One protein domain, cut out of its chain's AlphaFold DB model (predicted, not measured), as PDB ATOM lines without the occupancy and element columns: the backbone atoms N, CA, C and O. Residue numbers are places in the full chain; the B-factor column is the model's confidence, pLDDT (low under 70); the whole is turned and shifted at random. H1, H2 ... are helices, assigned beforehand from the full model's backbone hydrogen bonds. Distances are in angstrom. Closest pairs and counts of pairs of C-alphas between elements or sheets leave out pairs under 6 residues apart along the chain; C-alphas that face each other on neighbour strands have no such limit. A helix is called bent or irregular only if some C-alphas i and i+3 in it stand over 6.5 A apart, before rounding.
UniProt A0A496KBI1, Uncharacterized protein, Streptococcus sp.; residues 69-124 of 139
ATOM      1  N   ASP A  69     179.068 191.096 153.492       92.00
ATOM      2  CA  ASP A  69     180.356 190.650 154.050       92.00
ATOM      3  C   ASP A  69     180.642 189.182 153.704       92.00
ATOM      4  O   ASP A  69     181.688 188.847 153.152       92.00
ATOM      5  N   LYS A  70     179.660 188.302 153.934       94.12
ATOM      6  CA  LYS A  70     179.768 186.884 153.560       94.12
ATOM      7  C   LYS A  70     179.860 186.687 152.054       94.12
ATOM      8  O   LYS A  70     180.503 185.748 151.600       94.12
ATOM      9  N   LEU A  71     179.187 187.527 151.271       94.62
ATOM     10  CA  LEU A  71     179.287 187.460 149.820       94.62
ATOM     11  C   LEU A  71     180.702 187.820 149.358       94.62
ATOM     12  O   LEU A  71     181.219 187.141 148.479       94.62
ATOM     13  N   VAL A  72     181.333 188.834 149.959       94.44
ATOM     14  CA  VAL A  72     182.732 189.188 149.676       94.44
ATOM     15  C   VAL A  72     183.662 188.025 150.024       94.44
ATOM     16  O   VAL A  72     184.491 187.670 149.191       94.44
ATOM     17  N   GLU A  73     183.489 187.388 151.187       95.25
ATOM     18  CA  GLU A  73     184.261 186.190 151.572       95.25
ATOM     19  C   GLU A  73     184.123 185.067 150.530       95.25
ATOM     20  O   GLU A  73     185.124 184.552 150.037       95.25
ATOM     21  N   ILE A  74     182.889 184.744 150.125       96.38
ATOM     22  CA  ILE A  74     182.616 183.712 149.112       96.38
ATOM     23  C   ILE A  74     183.244 184.079 147.763       96.38
ATOM     24  O   ILE A  74     183.830 183.228 147.099       96.38
ATOM     25  N   VAL A  75     183.119 185.335 147.327       95.12
ATOM     26  CA  VAL A  75     183.703 185.784 146.058       95.12
ATOM     27  C   VAL A  75     185.228 185.710 146.112       95.12
ATOM     28  O   VAL A  75     185.829 185.277 145.132       95.12
ATOM     29  N   GLN A  76     185.851 186.048 147.241       94.44
ATOM     30  CA  GLN A  76     187.297 185.910 147.415       94.44
ATOM     31  C   GLN A  76     187.739 184.443 147.339       94.44
ATOM     32  O   GLN A  76     188.671 184.131 146.603       94.44
ATOM     33  N   GLU A  77     187.025 183.526 147.998       95.62
ATOM     34  CA  GLU A  77     187.296 182.088 147.877       95.62
ATOM     35  C   GLU A  77     187.141 181.588 146.430       95.62
ATOM     36  O   GLU A  77     187.924 180.754 145.974       95.62
ATOM     37  N   LEU A  78     186.159 182.096 145.678       95.81
ATOM     38  CA  LEU A  78     185.985 181.751 144.263       95.81
ATOM     39  C   LEU A  78     187.131 182.280 143.390       95.81
ATOM     40  O   LEU A  78     187.553 181.582 142.472       95.81
ATOM     41  N   ILE A  79     187.640 183.482 143.674       93.50
ATOM     42  CA  ILE A  79     188.810 184.056 142.989       93.50
ATOM     43  C   ILE A  79     190.045 183.186 143.248       93.50
ATOM     44  O   ILE A  79     190.746 182.832 142.299       93.50
ATOM     45  N   ASP A  80     190.279 182.809 144.507       93.56
ATOM     46  CA  ASP A  80     191.456 182.039 144.926       93.56
ATOM     47  C   ASP A  80     191.455 180.605 144.359       93.56
ATOM     48  O   ASP A  80     192.515 180.021 144.134       93.56
ATOM     49  N   ASN A  81     190.268 180.042 144.102       94.94
ATOM     50  CA  ASN A  81     190.086 178.696 143.545       94.94
ATOM     51  C   ASN A  81     189.804 178.672 142.029       94.94
ATOM     52  O   ASN A  81     189.552 177.597 141.475       94.94
ATOM     53  N   ALA A  82     189.820 179.822 141.350       94.56
ATOM     54  CA  ALA A  82     189.564 179.902 139.914       94.56
ATOM     55  C   ALA A  82     190.629 179.129 139.113       94.56
ATOM     56  O   ALA A  82     191.829 179.219 139.378       94.56
ATOM     57  N   ALA A  83     190.195 178.359 138.110       91.62
ATOM     58  CA  ALA A  83     191.082 177.443 137.386       91.62
ATOM     59  C   ALA A  83     191.876 178.132 136.264       91.62
ATOM     60  O   ALA A  83     192.877 177.596 135.781       91.62
ATOM     61  N   THR A  84     191.405 179.297 135.815       94.69
ATOM     62  CA  THR A  84     191.979 180.048 134.695       94.69
ATOM     63  C   THR A  84     192.129 181.520 135.046       94.69
ATOM     64  O   THR A  84     191.318 182.076 135.779       94.69
ATOM     65  N   GLU A  85     193.130 182.170 134.457       90.50
ATOM     66  CA  GLU A  85     193.380 183.603 134.644       90.50
ATOM     67  C   GLU A  85     192.198 184.472 134.173       90.50
ATOM     68  O   GLU A  85     191.852 185.456 134.822       90.50
ATOM     69  N   GLU A  86     191.512 184.064 133.098       93.88
ATOM     70  CA  GLU A  86     190.302 184.735 132.599       93.88
ATOM     71  C   GLU A  86     189.152 184.686 133.624       93.88
ATOM     72  O   GLU A  86     188.429 185.666 133.823       93.88
ATOM     73  N   GLU A  87     188.989 183.551 134.308       92.81
ATOM     74  CA  GLU A  87     187.983 183.369 135.357       92.81
ATOM     75  C   GLU A  87     188.324 184.187 136.609       92.81
ATOM     76  O   GLU A  87     187.454 184.890 137.130       92.81
ATOM     77  N   THR A  88     189.592 184.182 137.033       91.50
ATOM     78  CA  THR A  88     190.090 185.033 138.124       91.50
ATOM     79  C   THR A  88     189.824 186.512 137.835       91.50
ATOM     80  O   THR A  88     189.287 187.221 138.693       91.50
ATOM     81  N   GLU A  89     190.144 186.992 136.626       91.56
ATOM     82  CA  GLU A  89     189.940 188.395 136.240       91.56
ATOM     83  C   GLU A  89     188.451 188.769 136.263       91.56
ATOM     84  O   GLU A  89     188.067 189.840 136.745       91.56
ATOM     85  N   ARG A  90     187.588 187.879 135.765       93.44
ATOM     86  CA  ARG A  90     186.143 188.108 135.735       93.44
ATOM     87  C   ARG A  90     185.536 188.145 137.137       93.44
ATOM     88  O   ARG A  90     184.711 189.021 137.397       93.44
ATOM     89  N   LEU A  91     185.922 187.226 138.021       93.88
ATOM     90  CA  LEU A  91     185.421 187.163 139.399       93.88
ATOM     91  C   LEU A  91     185.927 188.336 140.243       93.88
ATOM     92  O   LEU A  91     185.155 188.908 141.007       93.88
ATOM     93  N   SER A  92     187.173 188.770 140.038       90.38
ATOM     94  CA  SER A  92     187.750 189.923 140.749       90.38
ATOM     95  C   SER A  92     186.965 191.216 140.518       90.38
ATOM     96  O   SER A  92     186.882 192.058 141.408       90.38
ATOM     97  N   LYS A  93     186.325 191.362 139.350       92.88
ATOM     98  CA  LYS A  93     185.477 192.522 139.020       92.88
ATOM     99  C   LYS A  93     184.143 192.551 139.773       92.88
ATOM    100  O   LYS A  93     183.455 193.563 139.704       92.88
ATOM    101  N   LEU A  94     183.764 191.479 140.475       92.25
ATOM    102  CA  LEU A  94     182.564 191.466 141.320       92.25
ATOM    103  C   LEU A  94     182.745 192.287 142.607       92.25
ATOM    104  O   LEU A  94     181.751 192.694 143.203       92.25
ATOM    105  N   ILE A  95     183.991 192.543 143.024       90.00
ATOM    106  CA  ILE A  95     184.316 193.374 144.185       90.00
ATOM    107  C   ILE A  95     184.788 194.742 143.681       90.00
ATOM    108  O   ILE A  95     185.900 194.895 143.175       90.00
ATOM    109  N   GLU A  96     183.941 195.760 143.824       89.25
ATOM    110  CA  GLU A  96     184.283 197.136 143.459       89.25
ATOM    111  C   GLU A  96     184.870 197.903 144.649       89.25
ATOM    112  O   GLU A  96     184.186 198.173 145.638       89.25
ATOM    113  N   TYR A  97     186.119 198.348 144.524       84.94
ATOM    114  CA  TYR A  97     186.728 199.255 145.493       84.94
ATOM    115  C   TYR A  97     186.429 200.708 145.125       84.94
ATOM    116  O   TYR A  97     186.851 201.200 144.076       84.94
ATOM    117  N   LYS A  98     185.735 201.424 146.013       83.88
ATOM    118  CA  LYS A  98     185.537 202.874 145.900       83.88
ATOM    119  C   LYS A  98     186.479 203.581 146.871       83.88
ATOM    120  O   LYS A  98     186.407 203.289 148.065       83.88
ATOM    121  N   PRO A  99     187.337 204.513 146.417       87.38
ATOM    122  CA  PRO A  99     188.153 205.293 147.335       87.38
ATOM    123  C   PRO A  99     187.240 206.050 148.304       87.38
ATOM    124  O   PRO A  99     186.227 206.624 147.901       87.38
ATOM    125  N   GLN A 100     187.582 206.015 149.589       89.31
ATOM    126  CA  GLN A 100     186.891 206.732 150.657       89.31
ATOM    127  C   GLN A 100     187.899 207.635 151.368       89.31
ATOM    128  O   GLN A 100     189.056 207.256 151.558       89.31
ATOM    129  N   VAL A 101     187.466 208.834 151.755       90.56
ATOM    130  CA  VAL A 101     188.294 209.746 152.550       90.56
ATOM    131  C   VAL A 101     188.328 209.243 153.989       90.56
ATOM    132  O   VAL A 101     187.285 208.980 154.583       90.56
ATOM    133  N   ASN A 102     189.523 209.125 154.564       92.75
ATOM    134  CA  ASN A 102     189.680 208.837 155.986       92.75
ATOM    135  C   ASN A 102     189.364 210.104 156.799       92.75
ATOM    136  O   ASN A 102     190.230 210.961 156.969       92.75
ATOM    137  N   SER A 103     188.121 210.232 157.269       91.44
ATOM    138  CA  SER A 103     187.646 211.423 157.985       91.44
ATOM    139  C   SER A 103     188.399 211.685 159.287       91.44
ATOM    140  O   SER A 103     188.704 212.837 159.567       91.44
ATOM    141  N   THR A 104     188.754 210.644 160.045       92.62
ATOM    142  CA  THR A 104     189.499 210.800 161.304       92.62
ATOM    143  C   THR A 104     190.868 211.421 161.052       92.62
ATOM    144  O   THR A 104     191.224 212.413 161.674       92.62
ATOM    145  N   LEU A 105     191.614 210.877 160.086       94.50
ATOM    146  CA  LEU A 105     192.922 211.422 159.731       94.50
ATOM    147  C   LEU A 105     192.804 212.838 159.155       94.50
ATOM    148  O   LEU A 105     193.626 213.695 159.458       94.50
ATOM    149  N   LEU A 106     191.778 213.092 158.338       92.69
ATOM    150  CA  LEU A 106     191.511 214.421 157.795       92.69
ATOM    151  C   LEU A 106     191.278 215.454 158.911       92.69
ATOM    152  O   LEU A 106     191.849 216.541 158.858       92.69
ATOM    153  N   GLU A 107     190.460 215.120 159.914       91.50
ATOM    154  CA  GLU A 107     190.196 215.981 161.073       91.50
ATOM    155  C   GLU A 107     191.469 216.248 161.885       91.50
ATOM    156  O   GLU A 107     191.746 217.406 162.205       91.50
ATOM    157  N   ASP A 108     192.272 215.212 162.148       96.00
ATOM    158  CA  ASP A 108     193.548 215.337 162.860       96.00
ATOM    159  C   ASP A 108     194.534 216.247 162.107       96.00
ATOM    160  O   ASP A 108     195.151 217.131 162.706       96.00
ATOM    161  N   MET A 109     194.654 216.090 160.784       95.38
ATOM    162  CA  MET A 109     195.530 216.925 159.950       95.38
ATOM    163  C   MET A 109     195.081 218.391 159.921       95.38
ATOM    164  O   MET A 109     195.924 219.289 159.946       95.38
ATOM    165  N   ILE A 110     193.771 218.657 159.907       93.69
ATOM    166  CA  ILE A 110     193.239 220.025 160.014       93.69
ATOM    167  C   ILE A 110     193.519 220.600 161.409       93.69
ATOM    168  O   ILE A 110     193.967 221.739 161.527       93.69
ATOM    169  N   TYR A 111     193.285 219.821 162.469       94.19
ATOM    170  CA  TYR A 111     193.505 220.252 163.852       94.19
ATOM    171  C   TYR A 111     194.974 220.598 164.131       94.19
ATOM    172  O   TYR A 111     195.261 221.620 164.757       94.19
ATOM    173  N   ASN A 112     195.902 219.786 163.622       96.00
ATOM    174  CA  ASN A 112     197.343 219.997 163.767       96.00
ATOM    175  C   ASN A 112     197.902 221.078 162.820       96.00
ATOM    176  O   ASN A 112     199.089 221.395 162.887       96.00
ATOM    177  N   GLY A 113     197.069 221.658 161.947       92.12
ATOM    178  CA  GLY A 113     197.478 222.679 160.978       92.12
ATOM    179  C   GLY A 113     198.305 222.142 159.805       92.12
ATOM    180  O   GLY A 113     198.947 222.922 159.107       92.12
ATOM    181  N   GLU A 114     198.303 220.826 159.584       95.25
ATOM    182  CA  GLU A 114     198.976 220.163 158.457       95.25
ATOM    183  C   GLU A 114     198.174 220.280 157.153       95.25
ATOM    184  O   GLU A 114     198.746 220.224 156.063       95.25
ATOM    185  N   LEU A 115     196.856 220.463 157.260       92.19
ATOM    186  CA  LEU A 115     195.959 220.698 156.136       92.19
ATOM    187  C   LEU A 115     195.091 221.930 156.393       92.19
ATOM    188  O   LEU A 115     194.415 222.029 157.415       92.19
ATOM    189  N   ASP A 116     195.067 222.848 155.432       91.44
ATOM    190  CA  ASP A 116     194.176 224.002 155.480       91.44
ATOM    191  C   ASP A 116     192.738 223.590 155.121       91.44
ATOM    192  O   ASP A 116     192.480 223.004 154.064       91.44
ATOM    193  N   LYS A 117     191.794 223.912 156.009       89.19
ATOM    194  CA  LYS A 117     190.362 223.646 155.836       89.19
ATOM    195  C   LYS A 117     189.793 224.348 154.601       89.19
ATOM    196  O   LYS A 117     188.863 223.819 153.985       89.19
ATOM    197  N   ASP A 118     190.337 225.502 154.226       91.25
ATOM    198  CA  ASP A 118     189.816 226.284 153.103       91.25
ATOM    199  C   ASP A 118     190.021 225.557 151.760       91.25
ATOM    200  O   ASP A 118     189.233 225.722 150.830       91.25
ATOM    201  N   LEU A 119     191.001 224.647 151.673       91.06
ATOM    202  CA  LEU A 119     191.281 223.859 150.466       91.06
ATOM    203  C   LEU A 119     190.211 222.808 150.146       91.06
ATOM    204  O   LEU A 119     190.111 222.365 149.003       91.06
ATOM    205  N   ILE A 120     189.425 222.388 151.139       87.88
ATOM    206  CA  ILE A 120     188.366 221.380 150.967       87.88
ATOM    207  C   ILE A 120     186.966 222.000 150.968       87.88
ATOM    208  O   ILE A 120     185.974 221.276 150.888       87.88
ATOM    209  N   GLN A 121     186.869 223.330 151.058       86.56
ATOM    210  CA  GLN A 121     185.600 224.033 151.219       86.56
ATOM    211  C   GLN A 121     184.628 223.777 150.057       86.56
ATOM    212  O   GLN A 121     183.440 223.576 150.303       86.56
ATOM    213  N   ASP A 122     185.124 223.697 148.819       88.75
ATOM    214  CA  ASP A 122     184.306 223.420 147.627       88.75
ATOM    215  C   ASP A 122     183.660 222.023 147.645       88.75
ATOM    216  O   ASP A 122     182.659 221.785 146.968       88.75
ATOM    217  N   ALA A 123     184.203 221.093 148.439       86.94
ATOM    218  CA  ALA A 123     183.636 219.762 148.638       86.94
ATOM    219  C   ALA A 123     182.586 219.716 149.767       86.94
ATOM    220  O   ALA A 123     181.906 218.699 149.937       86.94
ATOM    221  N   VAL A 124     182.428 220.792 150.549       85.12
ATOM    222  CA  VAL A 124     181.480 220.849 151.667       85.12
ATOM    223  C   VAL A 124     180.082 221.187 151.155       85.12
ATOM    224  O   VAL A 124     179.775 222.322 150.799       85.12
TER     225      VAL A 124
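Overview. This is residues 69 to 124 of the 139 residues of an uncharacterized protein of Streptococcus sp. (UniProt A0A496KBI1). Picture a dumbbell: a small helical hairpin, H1 and H2, at one end, a second pair of helices, H3 and H4, at the other, and between them an outstretched piece of chain, residues 93 to 102. H1 and H2 are side by side, while H4 folds back only loosely beside H3, and the two ends have no contact with each other. The printed part has 56 residues with four named helices, in the order H1, H2, H3, H4, and no named strand; its class is all helix. The whole is extended, with a radius of gyration of the C-alphas of 19.0 A, and is a rod spanning 51 by 20 by 17 A.

Arrangement. Begin with H1, residues 69 to 80, and H2, residues 85 to 92, which form a helical hairpin across a tight link. They touch, H1 with residues 75 to 80 alone, and their closest C-alphas, those of Ile 79 and Thr 88, are 5.1 A apart. Their lines stand at a shallow tilt of 9 degrees, opposite ways. Read on to H3, residues 103 to 111, and H4, residues 117 to 123, also joined by a tight link. These two are close but not clearly touching: the closest C-alphas, those of Ile 110 and Lys 117, are 6.2 A apart. They run opposite ways at a steep tilt of 38 degrees, only just past shallow. H1 and H2 are each apart from H3 and H4. In H1, H2 and H3 every O i to N i+4 pair is within hydrogen-bond range; in H4 0 of 3 are, but 3 of 4 O i to N i+3 pairs are.

Along the chain. Find C-alpha 69 at (180.356, 190.650, 154.050); from there H1 runs 16.8 A to C-alpha 80. H2 runs 10.4 A from C-alpha 85 to C-alpha 92. Look next for C-alpha 103 at (187.646, 211.423, 157.985), where H3 begins; it runs 12.1 A to C-alpha 111. H4 runs 10.6 A from C-alpha 117 to C-alpha 123 at (183.636, 219.762, 148.638). H4 is irregular: C-alphas 119 and 122 are 7.5 A apart, and its line is a rough one.

Size, cuts and confidence. The two C-alphas farthest apart, those of Ala 83 and Gly 113, are 51.4 A apart. The link from H2 to H3 has 10 residues and is short but not tight; no link is long. Residues 96 to 105, of which 103 to 105 belong to H3, stand free, and so do residues 119 to 124, of which 119 to 123 belong to H4. The printed part has no cut. The mean pLDDT of the printed part is 92.1, and no printed residue is under 70.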